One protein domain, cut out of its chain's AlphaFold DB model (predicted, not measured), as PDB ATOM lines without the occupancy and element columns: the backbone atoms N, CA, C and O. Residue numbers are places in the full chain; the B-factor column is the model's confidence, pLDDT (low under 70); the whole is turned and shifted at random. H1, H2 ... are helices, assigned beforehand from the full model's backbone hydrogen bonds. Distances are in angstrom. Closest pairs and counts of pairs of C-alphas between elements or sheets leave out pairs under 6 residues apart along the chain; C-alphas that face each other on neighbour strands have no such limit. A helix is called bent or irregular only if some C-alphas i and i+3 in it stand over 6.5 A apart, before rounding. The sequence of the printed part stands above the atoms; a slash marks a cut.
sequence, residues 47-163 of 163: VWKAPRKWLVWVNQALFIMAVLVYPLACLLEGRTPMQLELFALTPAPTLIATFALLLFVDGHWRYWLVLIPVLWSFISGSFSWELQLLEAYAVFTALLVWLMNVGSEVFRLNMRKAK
ATOM      1  N   VAL A  47     -22.568  35.089 -16.667       65.00
ATOM      2  CA  VAL A  47     -22.705  34.611 -15.299       65.00
ATOM      3  C   VAL A  47     -22.743  33.093 -15.382       65.00
ATOM      4  O   VAL A  47     -23.658  32.516 -15.971       65.00
ATOM      5  N   TRP A  48     -21.724  32.446 -14.822       70.12
ATOM      6  CA  TRP A  48     -21.727  31.006 -14.632       70.12
ATOM      7  C   TRP A  48     -22.791  30.699 -13.596       70.12
ATOM      8  O   TRP A  48     -22.622  30.963 -12.403       70.12
ATOM      9  N   LYS A  49     -23.929  30.190 -14.050       68.38
ATOM     10  CA  LYS A  49     -25.005  29.809 -13.149       68.38
ATOM     11  C   LYS A  49     -24.909  28.330 -12.891       68.38
ATOM     12  O   LYS A  49     -24.872  27.538 -13.829       68.38
ATOM     13  N   ALA A  50     -24.927  27.961 -11.614       64.50
ATOM     14  CA  ALA A  50     -25.098  26.572 -11.233       64.50
ATOM     15  C   ALA A  50     -26.396  26.040 -11.877       64.50
ATOM     16  O   ALA A  50     -27.484  26.560 -11.588       64.50
ATOM     17  N   PRO A  51     -26.310  25.021 -12.749       67.38
ATOM     18  CA  PRO A  51     -27.479  24.326 -13.249       67.38
ATOM     19  C   PRO A  51     -28.276  23.745 -12.076       67.38
ATOM     20  O   PRO A  51     -27.807  23.655 -10.939       67.38
ATOM     21  N   ARG A  52     -29.494  23.269 -12.347       72.94
ATOM     22  CA  ARG A  52     -30.231  22.457 -11.362       72.94
ATOM     23  C   ARG A  52     -29.344  21.297 -10.897       72.94
ATOM     24  O   ARG A  52     -28.628  20.738 -11.717       72.94
ATOM     25  N   LYS A  53     -29.470  20.868  -9.636       78.19
ATOM     26  CA  LYS A  53     -28.627  19.798  -9.060       78.19
ATOM     27  C   LYS A  53     -28.473  18.567  -9.968       78.19
ATOM     28  O   LYS A  53     -27.360  18.103 -10.150       78.19
ATOM     29  N   TRP A  54     -29.552  18.072 -10.583       79.94
ATOM     30  CA  TRP A  54     -29.477  16.917 -11.494       79.94
ATOM     31  C   TRP A  54     -28.791  17.229 -12.837       79.94
ATOM     32  O   TRP A  54     -28.094  16.383 -13.384       79.94
ATOM     33  N   LEU A  55     -28.943  18.455 -13.349       80.12
ATOM     34  CA  LEU A  55     -28.291  18.904 -14.581       80.12
ATOM     35  C   LEU A  55     -26.786  19.081 -14.399       80.12
ATOM     36  O   LEU A  55     -26.050  18.915 -15.358       80.12
ATOM     37  N   VAL A  56     -26.318  19.387 -13.185       82.75
ATOM     38  CA  VAL A  56     -24.877  19.408 -12.891       82.75
ATOM     39  C   VAL A  56     -24.264  18.043 -13.191       82.75
ATOM     40  O   VAL A  56     -23.265  17.979 -13.899       82.75
ATOM     41  N   TRP A  57     -24.903  16.963 -12.732       88.62
ATOM     42  CA  TRP A  57     -24.442  15.597 -12.983       88.62
ATOM     43  C   TRP A  57     -24.463  15.243 -14.467       88.62
ATOM     44  O   TRP A  57     -23.478  14.723 -14.977       88.62
ATOM     45  N   VAL A  58     -25.548  15.572 -15.175       88.62
ATOM     46  CA  VAL A  58     -25.651  15.312 -16.621       88.62
ATOM     47  C   VAL A  58     -24.592  16.089 -17.399       88.62
ATOM     48  O   VAL A  58     -23.928  15.518 -18.258       88.62
ATOM     49  N   ASN A  59     -24.376  17.362 -17.073       84.88
ATOM     50  CA  ASN A  59     -23.366  18.179 -17.738       84.88
ATOM     51  C   ASN A  59     -21.949  17.678 -17.457       84.88
ATOM     52  O   ASN A  59     -21.131  17.630 -18.370       84.88
ATOM     53  N   GLN A  60     -21.650  17.313 -16.207       89.38
ATOM     54  CA  GLN A  60     -20.356  16.742 -15.837       89.38
ATOM     55  C   GLN A  60     -20.125  15.415 -16.549       89.38
ATOM     56  O   GLN A  60     -19.058  15.222 -17.119       89.38
ATOM     57  N   ALA A  61     -21.130  14.537 -16.584       92.62
ATOM     58  CA  ALA A  61     -21.058  13.279 -17.310       92.62
ATOM     59  C   ALA A  61     -20.833  13.510 -18.808       92.62
ATOM     60  O   ALA A  61     -19.958  12.874 -19.382       92.62
ATOM     61  N   LEU A  62     -21.549  14.453 -19.432       93.00
ATOM     62  CA  LEU A  62     -21.381  14.782 -20.849       93.00
ATOM     63  C   LEU A  62     -19.997  15.375 -21.143       93.00
ATOM     64  O   LEU A  62     -19.367  15.011 -22.132       93.00
ATOM     65  N   PHE A  63     -19.498  16.259 -20.276       93.69
ATOM     66  CA  PHE A  63     -18.166  16.843 -20.417       93.69
ATOM     67  C   PHE A  63     -17.061  15.794 -20.230       93.69
ATOM     68  O   PHE A  63     -16.147  15.711 -21.045       93.69
ATOM     69  N   ILE A  64     -17.166  14.949 -19.200       94.62
ATOM     70  CA  ILE A  64     -16.249  13.823 -18.969       94.62
ATOM     71  C   ILE A  64     -16.297  12.856 -20.148       94.62
ATOM     72  O   ILE A  64     -15.252  12.426 -20.633       94.62
ATOM     73  N   MET A  65     -17.497  12.549 -20.640       94.81
ATOM     74  CA  MET A  65     -17.685  11.703 -21.806       94.81
ATOM     75  C   MET A  65     -16.958  12.300 -23.012       94.81
ATOM     76  O   MET A  65     -16.156  11.603 -23.617       94.81
ATOM     77  N   ALA A  66     -17.122  13.593 -23.297       95.19
ATOM     78  CA  ALA A  66     -16.447  14.260 -24.409       95.19
ATOM     79  C   ALA A  66     -14.912  14.247 -24.305       95.19
ATOM     80  O   ALA A  66     -14.225  14.116 -25.314       95.19
ATOM     81  N   VAL A  67     -14.373  14.427 -23.096       94.81
ATOM     82  CA  VAL A  67     -12.931  14.624 -22.883       94.81
ATOM     83  C   VAL A  67     -12.176  13.311 -22.703       94.81
ATOM     84  O   VAL A  67     -11.036  13.213 -23.149       94.81
ATOM     85  N   LEU A  68     -12.781  12.318 -22.047       94.19
ATOM     86  CA  LEU A  68     -12.093  11.092 -21.630       94.19
ATOM     87  C   LEU A  68     -12.614   9.838 -22.330       94.19
ATOM     88  O   LEU A  68     -11.827   8.950 -22.639       94.19
ATOM     89  N   VAL A  69     -13.923   9.751 -22.579       93.69
ATOM     90  CA  VAL A  69     -14.544   8.517 -23.091       93.69
ATOM     91  C   VAL A  69     -14.614   8.524 -24.613       93.69
ATOM     92  O   VAL A  69     -14.151   7.590 -25.259       93.69
ATOM     93  N   TYR A  70     -15.154   9.593 -25.197       94.31
ATOM     94  CA  TYR A  70     -15.329   9.750 -26.635       94.31
ATOM     95  C   TYR A  70     -14.027   9.608 -27.434       94.31
ATOM     96  O   TYR A  70     -14.077   8.966 -28.479       94.31
ATOM     97  N   PRO A  71     -12.854  10.095 -26.975       94.56
ATOM     98  CA  PRO A  71     -11.622   9.882 -27.728       94.56
ATOM     99  C   PRO A  71     -11.306   8.414 -28.011       94.56
ATOM    100  O   PRO A  71     -10.644   8.128 -29.003       94.56
ATOM    101  N   LEU A  72     -11.807   7.495 -27.178       94.69
ATOM    102  CA  LEU A  72     -11.648   6.049 -27.324       94.69
ATOM    103  C   LEU A  72     -12.690   5.412 -28.261       94.69
ATOM    104  O   LEU A  72     -12.602   4.214 -28.522       94.69
ATOM    105  N   ALA A  73     -13.663   6.173 -28.779       93.06
ATOM    106  CA  ALA A  73     -14.725   5.663 -29.652       93.06
ATOM    107  C   ALA A  73     -14.163   4.966 -30.897       93.06
ATOM    108  O   ALA A  73     -14.683   3.933 -31.310       93.06
ATOM    109  N   CYS A  74     -13.040   5.460 -31.427       92.56
ATOM    110  CA  CYS A  74     -12.376   4.849 -32.571       92.56
ATOM    111  C   CYS A  74     -11.992   3.381 -32.305       92.56
ATOM    112  O   CYS A  74     -12.121   2.541 -33.191       92.56
ATOM    113  N   LEU A  75     -11.587   3.036 -31.078       94.44
ATOM    114  CA  LEU A  75     -11.184   1.674 -30.720       94.44
ATOM    115  C   LEU A  75     -12.379   0.713 -30.724       94.44
ATOM    116  O   LEU A  75     -12.244  -0.434 -31.139       94.44
ATOM    117  N   LEU A  76     -13.552   1.193 -30.297       93.38
ATOM    118  CA  LEU A  76     -14.800   0.421 -30.333       93.38
ATOM    119  C   LEU A  76     -15.260   0.138 -31.769       93.38
ATOM    120  O   LEU A  76     -15.925  -0.860 -32.020       93.38
ATOM    121  N   GLU A  77     -14.866   0.992 -32.709       94.19
ATOM    122  CA  GLU A  77     -15.131   0.850 -34.143       94.19
ATOM    123  C   GLU A  77     -14.036   0.045 -34.870       94.19
ATOM    124  O   GLU A  77     -14.022  -0.022 -36.097       94.19
ATOM    125  N   GLY A  78     -13.086  -0.546 -34.134       93.69
ATOM    126  CA  GLY A  78     -11.981  -1.324 -34.703       93.69
ATOM    127  C   GLY A  78     -10.881  -0.481 -35.361       93.69
ATOM    128  O   GLY A  78     -10.020  -1.029 -36.050       93.69
ATOM    129  N   ARG A  79     -10.884   0.844 -35.157       93.06
ATOM    130  CA  ARG A  79      -9.841   1.761 -35.639       93.06
ATOM    131  C   ARG A  79      -8.607   1.721 -34.730       93.06
ATOM    132  O   ARG A  79      -8.650   1.284 -33.581       93.06
ATOM    133  N   THR A  80      -7.480   2.193 -35.254       94.19
ATOM    134  CA  THR A  80      -6.185   2.139 -34.555       94.19
ATOM    135  C   THR A  80      -6.064   3.203 -33.453       94.19
ATOM    136  O   THR A  80      -6.695   4.257 -33.549       94.19
ATOM    137  N   PRO A  81      -5.188   3.015 -32.443       91.06
ATOM    138  CA  PRO A  81      -4.907   4.038 -31.426       91.06
ATOM    139  C   PRO A  81      -4.351   5.361 -31.976       91.06
ATOM    140  O   PRO A  81      -4.387   6.382 -31.297       91.06
ATOM    141  N   MET A  82      -3.845   5.384 -33.209       91.31
ATOM    142  CA  MET A  82      -3.400   6.617 -33.867       91.31
ATOM    143  C   MET A  82      -4.578   7.501 -34.306       91.31
ATOM    144  O   MET A  82      -4.378   8.663 -34.644       91.31
ATOM    145  N   GLN A  83      -5.799   6.961 -34.301       90.31
ATOM    146  CA  GLN A  83      -7.029   7.636 -34.725       90.31
ATOM    147  C   GLN A  83      -7.876   8.105 -33.535       90.31
ATOM    148  O   GLN A  83      -9.061   8.379 -33.705       90.31
ATOM    149  N   LEU A  84      -7.280   8.200 -32.340       92.94
ATOM    150  CA  LEU A  84      -7.955   8.733 -31.160       92.94
ATOM    151  C   LEU A  84      -8.456  10.154 -31.420       92.94
ATOM    152  O   LEU A  84      -7.707  11.054 -31.812       92.94
ATOM    153  N   GLU A  85      -9.732  10.371 -31.133       92.62
ATOM    154  CA  GLU A  85     -10.395  11.651 -31.351       92.62
ATOM    155  C   GLU A  85     -10.291  12.503 -30.087       92.62
ATOM    156  O   GLU A  85     -11.237  12.640 -29.318       92.62
ATOM    157  N   LEU A  86      -9.095  13.034 -29.836       95.44
ATOM    158  CA  LEU A  86      -8.792  13.781 -28.617       95.44
ATOM    159  C   LEU A  86      -9.504  15.141 -28.570       95.44
ATOM    160  O   LEU A  86      -9.476  15.926 -29.524       95.44
ATOM    161  N   PHE A  87     -10.071  15.460 -27.403       94.12
ATOM    162  CA  PHE A  87     -10.662  16.770 -27.135       94.12
ATOM    163  C   PHE A  87      -9.687  17.913 -27.445       94.12
ATOM    164  O   PHE A  87      -8.490  17.826 -27.181       94.12
ATOM    165  N   ALA A  88     -10.230  19.001 -27.995       92.38
ATOM    166  CA  ALA A  88      -9.515  20.192 -28.458       92.38
ATOM    167  C   ALA A  88      -8.621  19.988 -29.687       92.38
ATOM    168  O   ALA A  88      -8.231  20.983 -30.297       92.38
ATOM    169  N   LEU A  89      -8.348  18.742 -30.079       94.44
ATOM    170  CA  LEU A  89      -7.625  18.417 -31.302       94.44
ATOM    171  C   LEU A  89      -8.590  18.082 -32.438       94.44
ATOM    172  O   LEU A  89      -8.416  18.596 -33.545       94.44
ATOM    173  N   THR A  90      -9.639  17.304 -32.162       94.75
ATOM    174  CA  THR A  90     -10.619  16.879 -33.170       94.75
ATOM    175  C   THR A  90     -11.998  17.538 -32.999       94.75
ATOM    176  O   THR A  90     -12.377  17.925 -31.889       94.75
ATOM    177  N   PRO A  91     -12.773  17.685 -34.096       95.75
ATOM    178  CA  PRO A  91     -14.045  18.413 -34.088       95.75
ATOM    179  C   PRO A  91     -15.120  17.831 -33.159       95.75
ATOM    180  O   PRO A  91     -15.730  18.576 -32.391       95.75
ATOM    181  N   ALA A  92     -15.348  16.517 -33.213       95.44
ATOM    182  CA  ALA A  92     -16.437  15.839 -32.508       95.44
ATOM    183  C   ALA A  92     -16.407  15.997 -30.970       95.44
ATOM    184  O   ALA A  92     -17.371  16.529 -30.410       95.44
ATOM    185  N   PRO A  93     -15.319  15.654 -30.247       96.38
ATOM    186  CA  PRO A  93     -15.264  15.851 -28.795       96.38
ATOM    187  C   PRO A  93     -15.314  17.336 -28.419       96.38
ATOM    188  O   PRO A  93     -15.888  17.701 -27.393       96.38
ATOM    189  N   THR A  94     -14.746  18.221 -29.247       97.38
ATOM    190  CA  THR A  94     -14.818  19.670 -29.033       97.38
ATOM    191  C   THR A  94     -16.250  20.179 -29.122       97.38
ATOM    192  O   THR A  94     -16.653  20.993 -28.286       97.38
ATOM    193  N   LEU A  95     -17.035  19.675 -30.070       97.50
ATOM    194  CA  LEU A  95     -18.451  19.987 -30.190       97.50
ATOM    195  C   LEU A  95     -19.237  19.525 -28.953       97.50
ATOM    196  O   LEU A  95     -19.936  20.333 -28.339       97.50
ATOM    197  N   ILE A  96     -19.088  18.255 -28.558       96.69
ATOM    198  CA  ILE A  96     -19.813  17.663 -27.418       96.69
ATOM    199  C   ILE A  96     -19.488  18.420 -26.125       96.69
ATOM    200  O   ILE A  96     -20.388  18.845 -25.395       96.69
ATOM    201  N   ALA A  97     -18.203  18.674 -25.865       95.94
ATOM    202  CA  ALA A  97     -17.768  19.453 -24.710       95.94
ATOM    203  C   ALA A  97     -18.310  20.891 -24.745       95.94
ATOM    204  O   ALA A  97     -18.636  21.453 -23.702       95.94
ATOM    205  N   THR A  98     -18.452  21.490 -25.931       95.56
ATOM    206  CA  THR A  98     -19.030  22.835 -26.072       95.56
ATOM    207  C   THR A  98     -20.503  22.851 -25.687       95.56
ATOM    208  O   THR A  98     -20.902  23.737 -24.937       95.56
ATOM    209  N   PHE A  99     -21.302  21.863 -26.105       95.25
ATOM    210  CA  PHE A  99     -22.683  21.741 -25.626       95.25
ATOM    211  C   PHE A  99     -22.740  21.624 -24.100       95.25
ATOM    212  O   PHE A  99     -23.517  22.341 -23.468       95.25
ATOM    213  N   ALA A 100     -21.874  20.802 -23.499       92.25
ATOM    214  CA  ALA A 100     -21.803  20.660 -22.045       92.25
ATOM    215  C   ALA A 100     -21.435  21.978 -21.336       92.25
ATOM    216  O   ALA A 100     -22.034  22.318 -20.316       92.25
ATOM    217  N   LEU A 101     -20.489  22.750 -21.881       90.06
ATOM    218  CA  LEU A 101     -20.080  24.046 -21.325       90.06
ATOM    219  C   LEU A 101     -21.167  25.116 -21.471       90.06
ATOM    220  O   LEU A 101     -21.433  25.851 -20.521       90.06
ATOM    221  N   LEU A 102     -21.832  25.189 -22.628       90.62
ATOM    222  CA  LEU A 102     -22.883  26.180 -22.886       90.62
ATOM    223  C   LEU A 102     -24.110  26.002 -21.981       90.62
ATOM    224  O   LEU A 102     -24.876  26.948 -21.811       90.62
ATOM    225  N   LEU A 103     -24.277  24.838 -21.351       86.31
ATOM    226  CA  LEU A 103     -25.302  24.613 -20.329       86.31
ATOM    227  C   LEU A 103     -25.034  25.351 -19.007       86.31
ATOM    228  O   LEU A 103     -25.955  25.496 -18.203       86.31
ATOM    229  N   PHE A 104     -23.803  25.807 -18.765       83.38
ATOM    230  CA  PHE A 104     -23.438  26.602 -17.585       83.38
ATOM    231  C   PHE A 104     -23.436  28.116 -17.843       83.38
ATOM    232  O   PHE A 104     -23.330  28.906 -16.903       83.38
ATOM    233  N   VAL A 105     -23.550  28.523 -19.107       84.44
ATOM    234  CA  VAL A 105     -23.570  29.926 -19.528       84.44
ATOM    235  C   VAL A 105     -24.987  30.465 -19.338       84.44
ATOM    236  O   VAL A 105     -25.915  29.981 -19.984       84.44
ATOM    237  N   ASP A 106     -25.175  31.458 -18.464       77.06
ATOM    238  CA  ASP A 106     -26.464  32.149 -18.316       77.06
ATOM    239  C   ASP A 106     -26.593  33.336 -19.294       77.06
ATOM    240  O   ASP A 106     -25.607  33.902 -19.778       77.06
ATOM    241  N   GLY A 107     -27.832  33.737 -19.571       80.12
ATOM    242  CA  GLY A 107     -28.162  34.890 -20.406       80.12
ATOM    243  C   GLY A 107     -28.260  34.600 -21.908       80.12
ATOM    244  O   GLY A 107     -28.259  33.457 -22.362       80.12
ATOM    245  N   HIS A 108     -28.389  35.668 -22.701       83.38
ATOM    246  CA  HIS A 108     -28.656  35.559 -24.140       83.38
ATOM    247  C   HIS A 108     -27.453  35.049 -24.951       83.38
ATOM    248  O   HIS A 108     -27.636  34.494 -26.032       83.38
ATOM    249  N   TRP A 109     -26.232  35.189 -24.425       84.88
ATOM    250  CA  TRP A 109     -25.000  34.774 -25.100       84.88
ATOM    251  C   TRP A 109     -24.980  33.292 -25.463       84.88
ATOM    252  O   TRP A 109     -24.520  32.946 -26.546       84.88
ATOM    253  N   ARG A 110     -25.537  32.417 -24.614       87.56
ATOM    254  CA  ARG A 110     -25.586  30.974 -24.899       87.56
ATOM    255  C   ARG A 110     -26.347  30.650 -26.186       87.56
ATOM    256  O   ARG A 110     -25.979  29.708 -26.870       87.56
ATOM    257  N   TYR A 111     -27.375  31.431 -26.529       89.12
ATOM    258  CA  TYR A 111     -28.166  31.209 -27.742       89.12
ATOM    259  C   TYR A 111     -27.409  31.623 -28.999       89.12
ATOM    260  O   TYR A 111     -27.540  30.971 -30.024       89.12
ATOM    261  N   TRP A 112     -26.578  32.661 -28.912       90.44
ATOM    262  CA  TRP A 112     -25.704  33.059 -30.014       90.44
ATOM    263  C   TRP A 112     -24.540  32.084 -30.188       90.44
ATOM    264  O   TRP A 112     -24.242  31.661 -31.302       90.44
ATOM    265  N   LEU A 113     -23.923  31.670 -29.079       93.12
ATOM    266  CA  LEU A 113     -22.777  30.762 -29.080       93.12
ATOM    267  C   LEU A 113     -23.122  29.334 -29.509       93.12
ATOM    268  O   LEU A 113     -22.213  28.586 -29.855       93.12
ATOM    269  N   VAL A 114     -24.394  28.933 -29.474       95.44
ATOM    270  CA  VAL A 114     -24.809  27.576 -29.857       95.44
ATOM    271  C   VAL A 114     -25.131  27.436 -31.348       95.44
ATOM    272  O   VAL A 114     -25.201  26.315 -31.831       95.44
ATOM    273  N   LEU A 115     -25.312  28.532 -32.098       96.00
ATOM    274  CA  LEU A 115     -25.774  28.456 -33.492       96.00
ATOM    275  C   LEU A 115     -24.832  27.625 -34.366       96.00
ATOM    276  O   LEU A 115     -25.272  26.716 -35.068       96.00
ATOM    277  N   ILE A 116     -23.530  27.904 -34.280       97.31
ATOM    278  CA  ILE A 116     -22.511  27.155 -35.019       97.31
ATOM    279  C   ILE A 116     -22.406  25.706 -34.510       97.31
ATOM    280  O   ILE A 116     -22.439  24.808 -35.346       97.31
ATOM    281  N   PRO A 117     -22.346  25.429 -33.190       97.56
ATOM    282  CA  PRO A 117     -22.436  24.067 -32.667       97.56
ATOM    283  C   PRO A 117     -23.650  23.276 -33.164       97.56
ATOM    284  O   PRO A 117     -23.501  22.131 -33.574       97.56
ATOM    285  N   VAL A 118     -24.845  23.870 -33.179       97.88
ATOM    286  CA  VAL A 118     -26.058  23.215 -33.690       97.88
ATOM    287  C   VAL A 118     -25.906  22.912 -35.175       97.88
ATOM    288  O   VAL A 118     -26.095  21.768 -35.580       97.88
ATOM    289  N   LEU A 119     -25.504  23.892 -35.984       97.44
ATOM    290  CA  LEU A 119     -25.281  23.677 -37.413       97.44
ATOM    291  C   LEU A 119     -24.266  22.552 -37.659       97.44
ATOM    292  O   LEU A 119     -24.527  21.634 -38.434       97.44
ATOM    293  N   TRP A 120     -23.134  22.592 -36.957       97.69
ATOM    294  CA  TRP A 120     -22.103  21.571 -37.069       97.69
ATOM    295  C   TRP A 120     -22.589  20.199 -36.599       97.69
ATOM    296  O   TRP A 120     -22.243  19.200 -37.216       97.69
ATOM    297  N   SER A 121     -23.435  20.134 -35.567       97.75
ATOM    298  CA  SER A 121     -23.996  18.868 -35.092       97.75
ATOM    299  C   SER A 121     -24.841  18.161 -36.147       97.75
ATOM    300  O   SER A 121     -24.765  16.942 -36.254       97.75
ATOM    301  N   PHE A 122     -25.576  18.909 -36.977       97.56
ATOM    302  CA  PHE A 122     -26.299  18.333 -38.106       97.56
ATOM    303  C   PHE A 122     -25.346  17.875 -39.206       97.56
ATOM    304  O   PHE A 122     -25.491  16.766 -39.696       97.56
ATOM    305  N   ILE A 123     -24.338  18.681 -39.550       96.00
ATOM    306  CA  ILE A 123     -23.353  18.310 -40.575       96.00
ATOM    307  C   ILE A 123     -22.592  17.043 -40.153       96.00
ATOM    308  O   ILE A 123     -22.674  16.027 -40.839       96.00
ATOM    309  N   SER A 124     -21.898  17.083 -39.011       95.31
ATOM    310  CA  SER A 124     -21.106  15.960 -38.480       95.31
ATOM    311  C   SER A 124     -21.991  14.748 -38.212       95.31
ATOM    312  O   SER A 124     -21.695  13.651 -38.666       95.31
ATOM    313  N   GLY A 125     -23.126  14.951 -37.535       96.50
ATOM    314  CA  GLY A 125     -24.043  13.874 -37.182       96.50
ATOM    315  C   GLY A 125     -24.615  13.160 -38.404       96.50
ATOM    316  O   GLY A 125     -24.667  11.936 -38.405       96.50
ATOM    317  N   SER A 126     -24.990  13.891 -39.460       95.88
ATOM    318  CA  SER A 126     -25.465  13.285 -40.709       95.88
ATOM    319  C   SER A 126     -24.362  12.513 -41.434       95.88
ATOM    320  O   SER A 126     -24.603  11.378 -41.830       95.88
ATOM    321  N   PHE A 127     -23.150  13.068 -41.562       93.75
ATOM    322  CA  PHE A 127     -22.027  12.337 -42.165       93.75
ATOM    323  C   PHE A 127     -21.718  11.050 -41.401       93.75
ATOM    324  O   PHE A 127     -21.616   9.978 -41.994       93.75
ATOM    325  N   SER A 128     -21.613  11.138 -40.080       94.88
ATOM    326  CA  SER A 128     -21.288   9.992 -39.239       94.88
ATOM    327  C   SER A 128     -22.419   8.967 -39.184       94.88
ATOM    328  O   SER A 128     -22.144   7.783 -39.008       94.88
ATOM    329  N   TRP A 129     -23.674   9.386 -39.372       97.06
ATOM    330  CA  TRP A 129     -24.813   8.475 -39.472       97.06
ATOM    331  C   TRP A 129     -24.721   7.611 -40.729       97.06
ATOM    332  O   TRP A 129     -24.839   6.390 -40.640       97.06
ATOM    333  N   GLU A 130     -24.439   8.228 -41.879       96.25
ATOM    334  CA  GLU A 130     -24.234   7.507 -43.144       96.25
ATOM    335  C   GLU A 130     -23.036   6.552 -43.070       96.25
ATOM    336  O   GLU A 130     -23.064   5.450 -43.615       96.25
ATOM    337  N   LEU A 131     -21.993   6.949 -42.339       93.25
ATOM    338  CA  LEU A 131     -20.804   6.131 -42.102       93.25
ATOM    339  C   LEU A 131     -20.972   5.107 -40.966       93.25
ATOM    340  O   LEU A 131     -20.027   4.376 -40.677       93.25
ATOM    341  N   GLN A 132     -22.147   5.048 -40.325       94.62
ATOM    342  CA  GLN A 132     -22.459   4.157 -39.199       94.62
ATOM    343  C   GLN A 132     -21.464   4.263 -38.027       94.62
ATOM    344  O   GLN A 132     -21.142   3.277 -37.365       94.62
ATOM    345  N   LEU A 133     -20.979   5.478 -37.759       94.62
ATOM    346  CA  LEU A 133     -20.031   5.768 -36.684       94.62
ATOM    347  C   LEU A 133     -20.753   6.132 -35.382       94.62
ATOM    348  O   LEU A 133     -21.820   6.757 -35.376       94.62
ATOM    349  N   LEU A 134     -20.115   5.825 -34.252       94.38
ATOM    350  CA  LEU A 134     -20.594   6.165 -32.910       94.38
ATOM    351  C   LEU A 134     -20.734   7.680 -32.707       94.38
ATOM    352  O   LEU A 134     -21.552   8.127 -31.897       94.38
ATOM    353  N   GLU A 135     -19.972   8.469 -33.468       95.38
ATOM    354  CA  GLU A 135     -20.035   9.930 -33.472       95.38
ATOM    355  C   GLU A 135     -21.458  10.458 -33.650       95.38
ATOM    356  O   GLU A 135     -21.856  11.369 -32.923       95.38
ATOM    357  N   ALA A 136     -22.252   9.872 -34.553       96.19
ATOM    358  CA  ALA A 136     -23.604  10.353 -34.827       96.19
ATOM    359  C   ALA A 136     -24.462  10.346 -33.557       96.19
ATOM    360  O   ALA A 136     -25.075  11.350 -33.188       96.19
ATOM    361  N   TYR A 137     -24.438   9.228 -32.830       95.31
ATOM    362  CA  TYR A 137     -25.177   9.070 -31.583       95.31
ATOM    363  C   TYR A 137     -24.658  10.012 -30.497       95.31
ATOM    364  O   TYR A 137     -25.460  10.626 -29.789       95.31
ATOM    365  N   ALA A 138     -23.338  10.164 -30.370       95.12
ATOM    366  CA  ALA A 138     -22.734  11.035 -29.367       95.12
ATOM    367  C   ALA A 138     -23.094  12.514 -29.598       95.12
ATOM    368  O   ALA A 138     -23.534  13.206 -28.675       95.12
ATOM    369  N   VAL A 139     -22.973  12.980 -30.842       96.62
ATOM    370  CA  VAL A 139     -23.268  14.358 -31.248       96.62
ATOM    371  C   VAL A 139     -24.756  14.676 -31.104       96.62
ATOM    372  O   VAL A 139     -25.103  15.684 -30.479       96.62
ATOM    373  N   PHE A 140     -25.650  13.813 -31.600       96.94
ATOM    374  CA  PHE A 140     -27.091  14.045 -31.466       96.94
ATOM    375  C   PHE A 140     -27.562  13.951 -30.015       96.94
ATOM    376  O   PHE A 140     -28.407  14.744 -29.602       96.94
ATOM    377  N   THR A 141     -26.981  13.066 -29.200       95.12
ATOM    378  CA  THR A 141     -27.289  13.012 -27.762       95.12
ATOM    379  C   THR A 141     -26.890  14.311 -27.064       95.12
ATOM    380  O   THR A 141     -27.679  14.859 -26.293       95.12
ATOM    381  N   ALA A 142     -25.706  14.855 -27.360       95.88
ATOM    382  CA  ALA A 142     -25.258  16.126 -26.794       95.88
ATOM    383  C   ALA A 142     -26.191  17.290 -27.175       95.88
ATOM    384  O   ALA A 142     -26.583  18.080 -26.310       95.88
ATOM    385  N   LEU A 143     -26.598  17.354 -28.449       96.44
ATOM    386  CA  LEU A 143     -27.573  18.329 -28.938       96.44
ATOM    387  C   LEU A 143     -28.921  18.187 -28.216       96.44
ATOM    388  O   LEU A 143     -29.477  19.179 -27.744       96.44
ATOM    389  N   LEU A 144     -29.444  16.964 -28.103       95.00
ATOM    390  CA  LEU A 144     -30.721  16.688 -27.444       95.00
ATOM    391  C   LEU A 144     -30.697  17.103 -25.972       95.00
ATOM    392  O   LEU A 144     -31.618  17.781 -25.519       95.00
ATOM    393  N   VAL A 145     -29.635  16.764 -25.238       92.62
ATOM    394  CA  VAL A 145     -29.455  17.189 -23.840       92.62
ATOM    395  C   VAL A 145     -29.472  18.715 -23.735       92.62
ATOM    396  O   VAL A 145     -30.141  19.268 -22.854       92.62
ATOM    397  N   TRP A 146     -28.796  19.406 -24.658       92.19
ATOM    398  CA  TRP A 146     -28.798  20.864 -24.698       92.19
ATOM    399  C   TRP A 146     -30.199  21.444 -24.968       92.19
ATOM    400  O   TRP A 146     -30.662  22.319 -24.234       92.19
ATOM    401  N   LEU A 147     -30.929  20.907 -25.951       92.31
ATOM    402  CA  LEU A 147     -32.284  21.351 -26.300       92.31
ATOM    403  C   LEU A 147     -33.297  21.107 -25.174       92.31
ATOM    404  O   LEU A 147     -34.085  21.998 -24.847       92.31
ATOM    405  N   MET A 148     -33.266  19.927 -24.546       89.81
ATOM    406  CA  MET A 148     -34.152  19.592 -23.426       89.81
ATOM    407  C   MET A 148     -33.956  20.557 -22.255       89.81
ATOM    408  O   MET A 148     -34.925  20.985 -21.617       89.81
ATOM    409  N   ASN A 149     -32.708  20.939 -21.983       86.06
ATOM    410  CA  ASN A 149     -32.395  21.911 -20.951       86.06
ATOM    411  C   ASN A 149     -33.049  23.267 -21.241       86.06
ATOM    412  O   ASN A 149     -33.815  23.764 -20.405       86.06
ATOM    413  N   VAL A 150     -32.807  23.806 -22.438       84.31
ATOM    414  CA  VAL A 150     -33.340  25.099 -22.878       84.31
ATOM    415  C   VAL A 150     -34.866  25.100 -22.862       84.31
ATOM    416  O   VAL A 150     -35.473  26.004 -22.280       84.31
ATOM    417  N   GLY A 151     -35.502  24.061 -23.413       84.44
ATOM    418  CA  GLY A 151     -36.960  23.921 -23.409       84.44
ATOM    419  C   GLY A 151     -37.539  23.911 -21.992       84.44
ATOM    420  O   GLY A 151     -38.507  24.617 -21.700       84.44
ATOM    421  N   SER A 152     -36.889  23.196 -21.066       82.75
ATOM    422  CA  SER A 152     -37.311  23.150 -19.661       82.75
ATOM    423  C   SER A 152     -37.208  24.504 -18.949       82.75
ATOM    424  O   SER A 152     -37.899  24.742 -17.954       82.75
ATOM    425  N   GLU A 153     -36.302  25.376 -19.386       80.94
ATOM    426  CA  GLU A 153     -36.119  26.711 -18.824       80.94
ATOM    427  C   GLU A 153     -37.170  27.687 -19.347       80.94
ATOM    428  O   GLU A 153     -37.841  28.335 -18.540       80.94
ATOM    429  N   VAL A 154     -37.379  27.718 -20.666       82.12
ATOM    430  CA  VAL A 154     -38.397  28.558 -21.317       82.12
ATOM    431  C   VAL A 154     -39.788  28.245 -20.768       82.12
ATOM    432  O   VAL A 154     -40.499  29.155 -20.337       82.12
ATOM    433  N   PHE A 155     -40.146  26.959 -20.679       81.69
ATOM    434  CA  PHE A 155     -41.428  26.524 -20.120       81.69
ATOM    435  C   PHE A 155     -41.666  27.080 -18.707       81.69
ATOM    436  O   PHE A 155     -42.742  27.583 -18.385       81.69
ATOM    437  N   ARG A 156     -40.638  27.068 -17.852       81.06
ATOM    438  CA  ARG A 156     -40.749  27.581 -16.478       81.06
ATOM    439  C   ARG A 156     -40.836  29.093 -16.390       81.06
ATOM    440  O   ARG A 156     -41.539  29.590 -15.513       81.06
ATOM    441  N   LEU A 157     -40.102  29.817 -17.231       82.44
ATOM    442  CA  LEU A 157     -40.194  31.276 -17.277       82.44
ATOM    443  C   LEU A 157     -41.616  31.706 -17.651       82.44
ATOM    444  O   LEU A 157     -42.151  32.615 -17.022       82.44
ATOM    445  N   ASN A 158     -42.254  30.991 -18.579       84.00
ATOM    446  CA  ASN A 158     -43.653  31.220 -18.934       84.00
ATOM    447  C   ASN A 158     -44.599  30.914 -17.759       84.00
ATOM    448  O   ASN A 158     -45.436  31.745 -17.427       84.00
ATOM    449  N   MET A 159     -44.406  29.794 -17.051       85.00
ATOM    450  CA  MET A 159     -45.211  29.449 -15.866       85.00
ATOM    451  C   MET A 159     -45.066  30.441 -14.704       85.00
ATOM    452  O   MET A 159     -46.005  30.626 -13.937       85.00
ATOM    453  N   ARG A 160     -43.892  31.065 -14.537       83.31
ATOM    454  CA  ARG A 160     -43.677  32.103 -13.516       83.31
ATOM    455  C   ARG A 160     -44.347  33.424 -13.872       83.31
ATOM    456  O   ARG A 160     -44.781  34.104 -12.961       83.31
ATOM    457  N   LYS A 161     -44.405  33.780 -15.158       80.44
ATOM    458  CA  LYS A 161     -45.105  34.984 -15.637       80.44
ATOM    459  C   LYS A 161     -46.631  34.849 -15.584       80.44
ATOM    460  O   LYS A 161     -47.316  35.859 -15.613       80.44
ATOM    461  N   ALA A 162     -47.142  33.617 -15.560       79.56
ATOM    462  CA  ALA A 162     -48.570  33.312 -15.492       79.56
ATOM    463  C   ALA A 162     -49.136  33.266 -14.057       79.56
ATOM    464  O   ALA A 162     -50.328  33.015 -13.894       79.56
ATOM    465  N   LYS A 163     -48.292  33.454 -13.035       70.00
ATOM    466  CA  LYS A 163     -48.680  33.605 -11.626       70.00
ATOM    467  C   LYS A 163     -48.548  35.061 -11.218       70.00
ATOM    468  O   LYS A 163     -49.376  35.485 -10.392       70.00
TER     469      LYS A 163
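Overview. This is residues 47 to 163 of the 163 residues of an uncharacterized protein of Deltaproteobacteria bacterium (UniProt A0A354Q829). Four helices, H1, H2, H4 and H5, make an up-and-down bundle, each running against the one before it in the chain, and residues 151 to 163, of which 151 to 161 belong to H5, the longest helix, stick out from the body as an arm. H2 is nearest the middle, the short H3 is near its last residue, and the long link from H1 to H2 loops round at the end of the body away from the arm. The printed part has 117 residues with five named helices, H1 to H5 in chain order, and no named strand; the class is all helix. It is compact, with a radius of gyration of the C-alphas of 15.5 A, and spans 57 by 25 by 20 A, the arm adding to the length.

Arrangement. H5, residues 134 to 161, is a hub together with H2, residues 91 to 102, each touching three helices. H5 touches H2 with residues 135 to 146 alone, at a shallow tilt of 17 degrees, the same way; the closest C-alphas are those of Ile 96 and Ala 142, 5.7 A apart. H4, residues 115 to 130, forms a helical hairpin with H5, opposite ways at a steep tilt of 38 degrees, only just past shallow; the C-alphas of Gly 125 and Ala 136 are closest, at 4.3 A. H4 touches H2 with residues 117 to 124 alone, at a steep tilt of 41 degrees, opposite ways, closest at the C-alphas of Leu 95 and Pro 117, 6.2 A. H1, residues 53 to 76, forms a helical hairpin with H2, opposite ways at a shallow tilt of 5 degrees, with the C-alphas of Ala 66 and Pro 93 closest, at 4.8 A. H1 touches H5 with residues 62 to 73 alone, closest at the C-alphas of Ala 73 and Leu 134, 6.7 A. H3, residues 109 to 113, is close to H2 but not clearly touching, and apart from H1 and H5. Every O i to N i+4 pair is within hydrogen-bond range in H2, H3 and H4, against 12 of 20 in H1 and 23 of 24 in H5.

Along the chain. H5 is 41.6 A from C-alpha 134 at (-20.594, 6.165, -32.910) to C-alpha 161 at (-45.105, 34.984, -15.637). H4 measures 23.1 A, H2 16.2 A and H3 6.1 A. H1 begins with C-alpha 53 at (-28.627, 19.798, -9.060) and measures 31.9 A; it has a kink of 54 degrees near residue 70 and is irregular, with C-alphas 71 and 74 7.0 A apart.

Size, cuts and confidence. The C-alphas of Thr 80 and Lys 163 are the farthest apart, at 57.6 A. The printed part has no cut. The link from H1 to H2, residues 77 to 90, is long. Mean pLDDT of the printed part is 90.1; residues 47 and 49 to 51 are under 70.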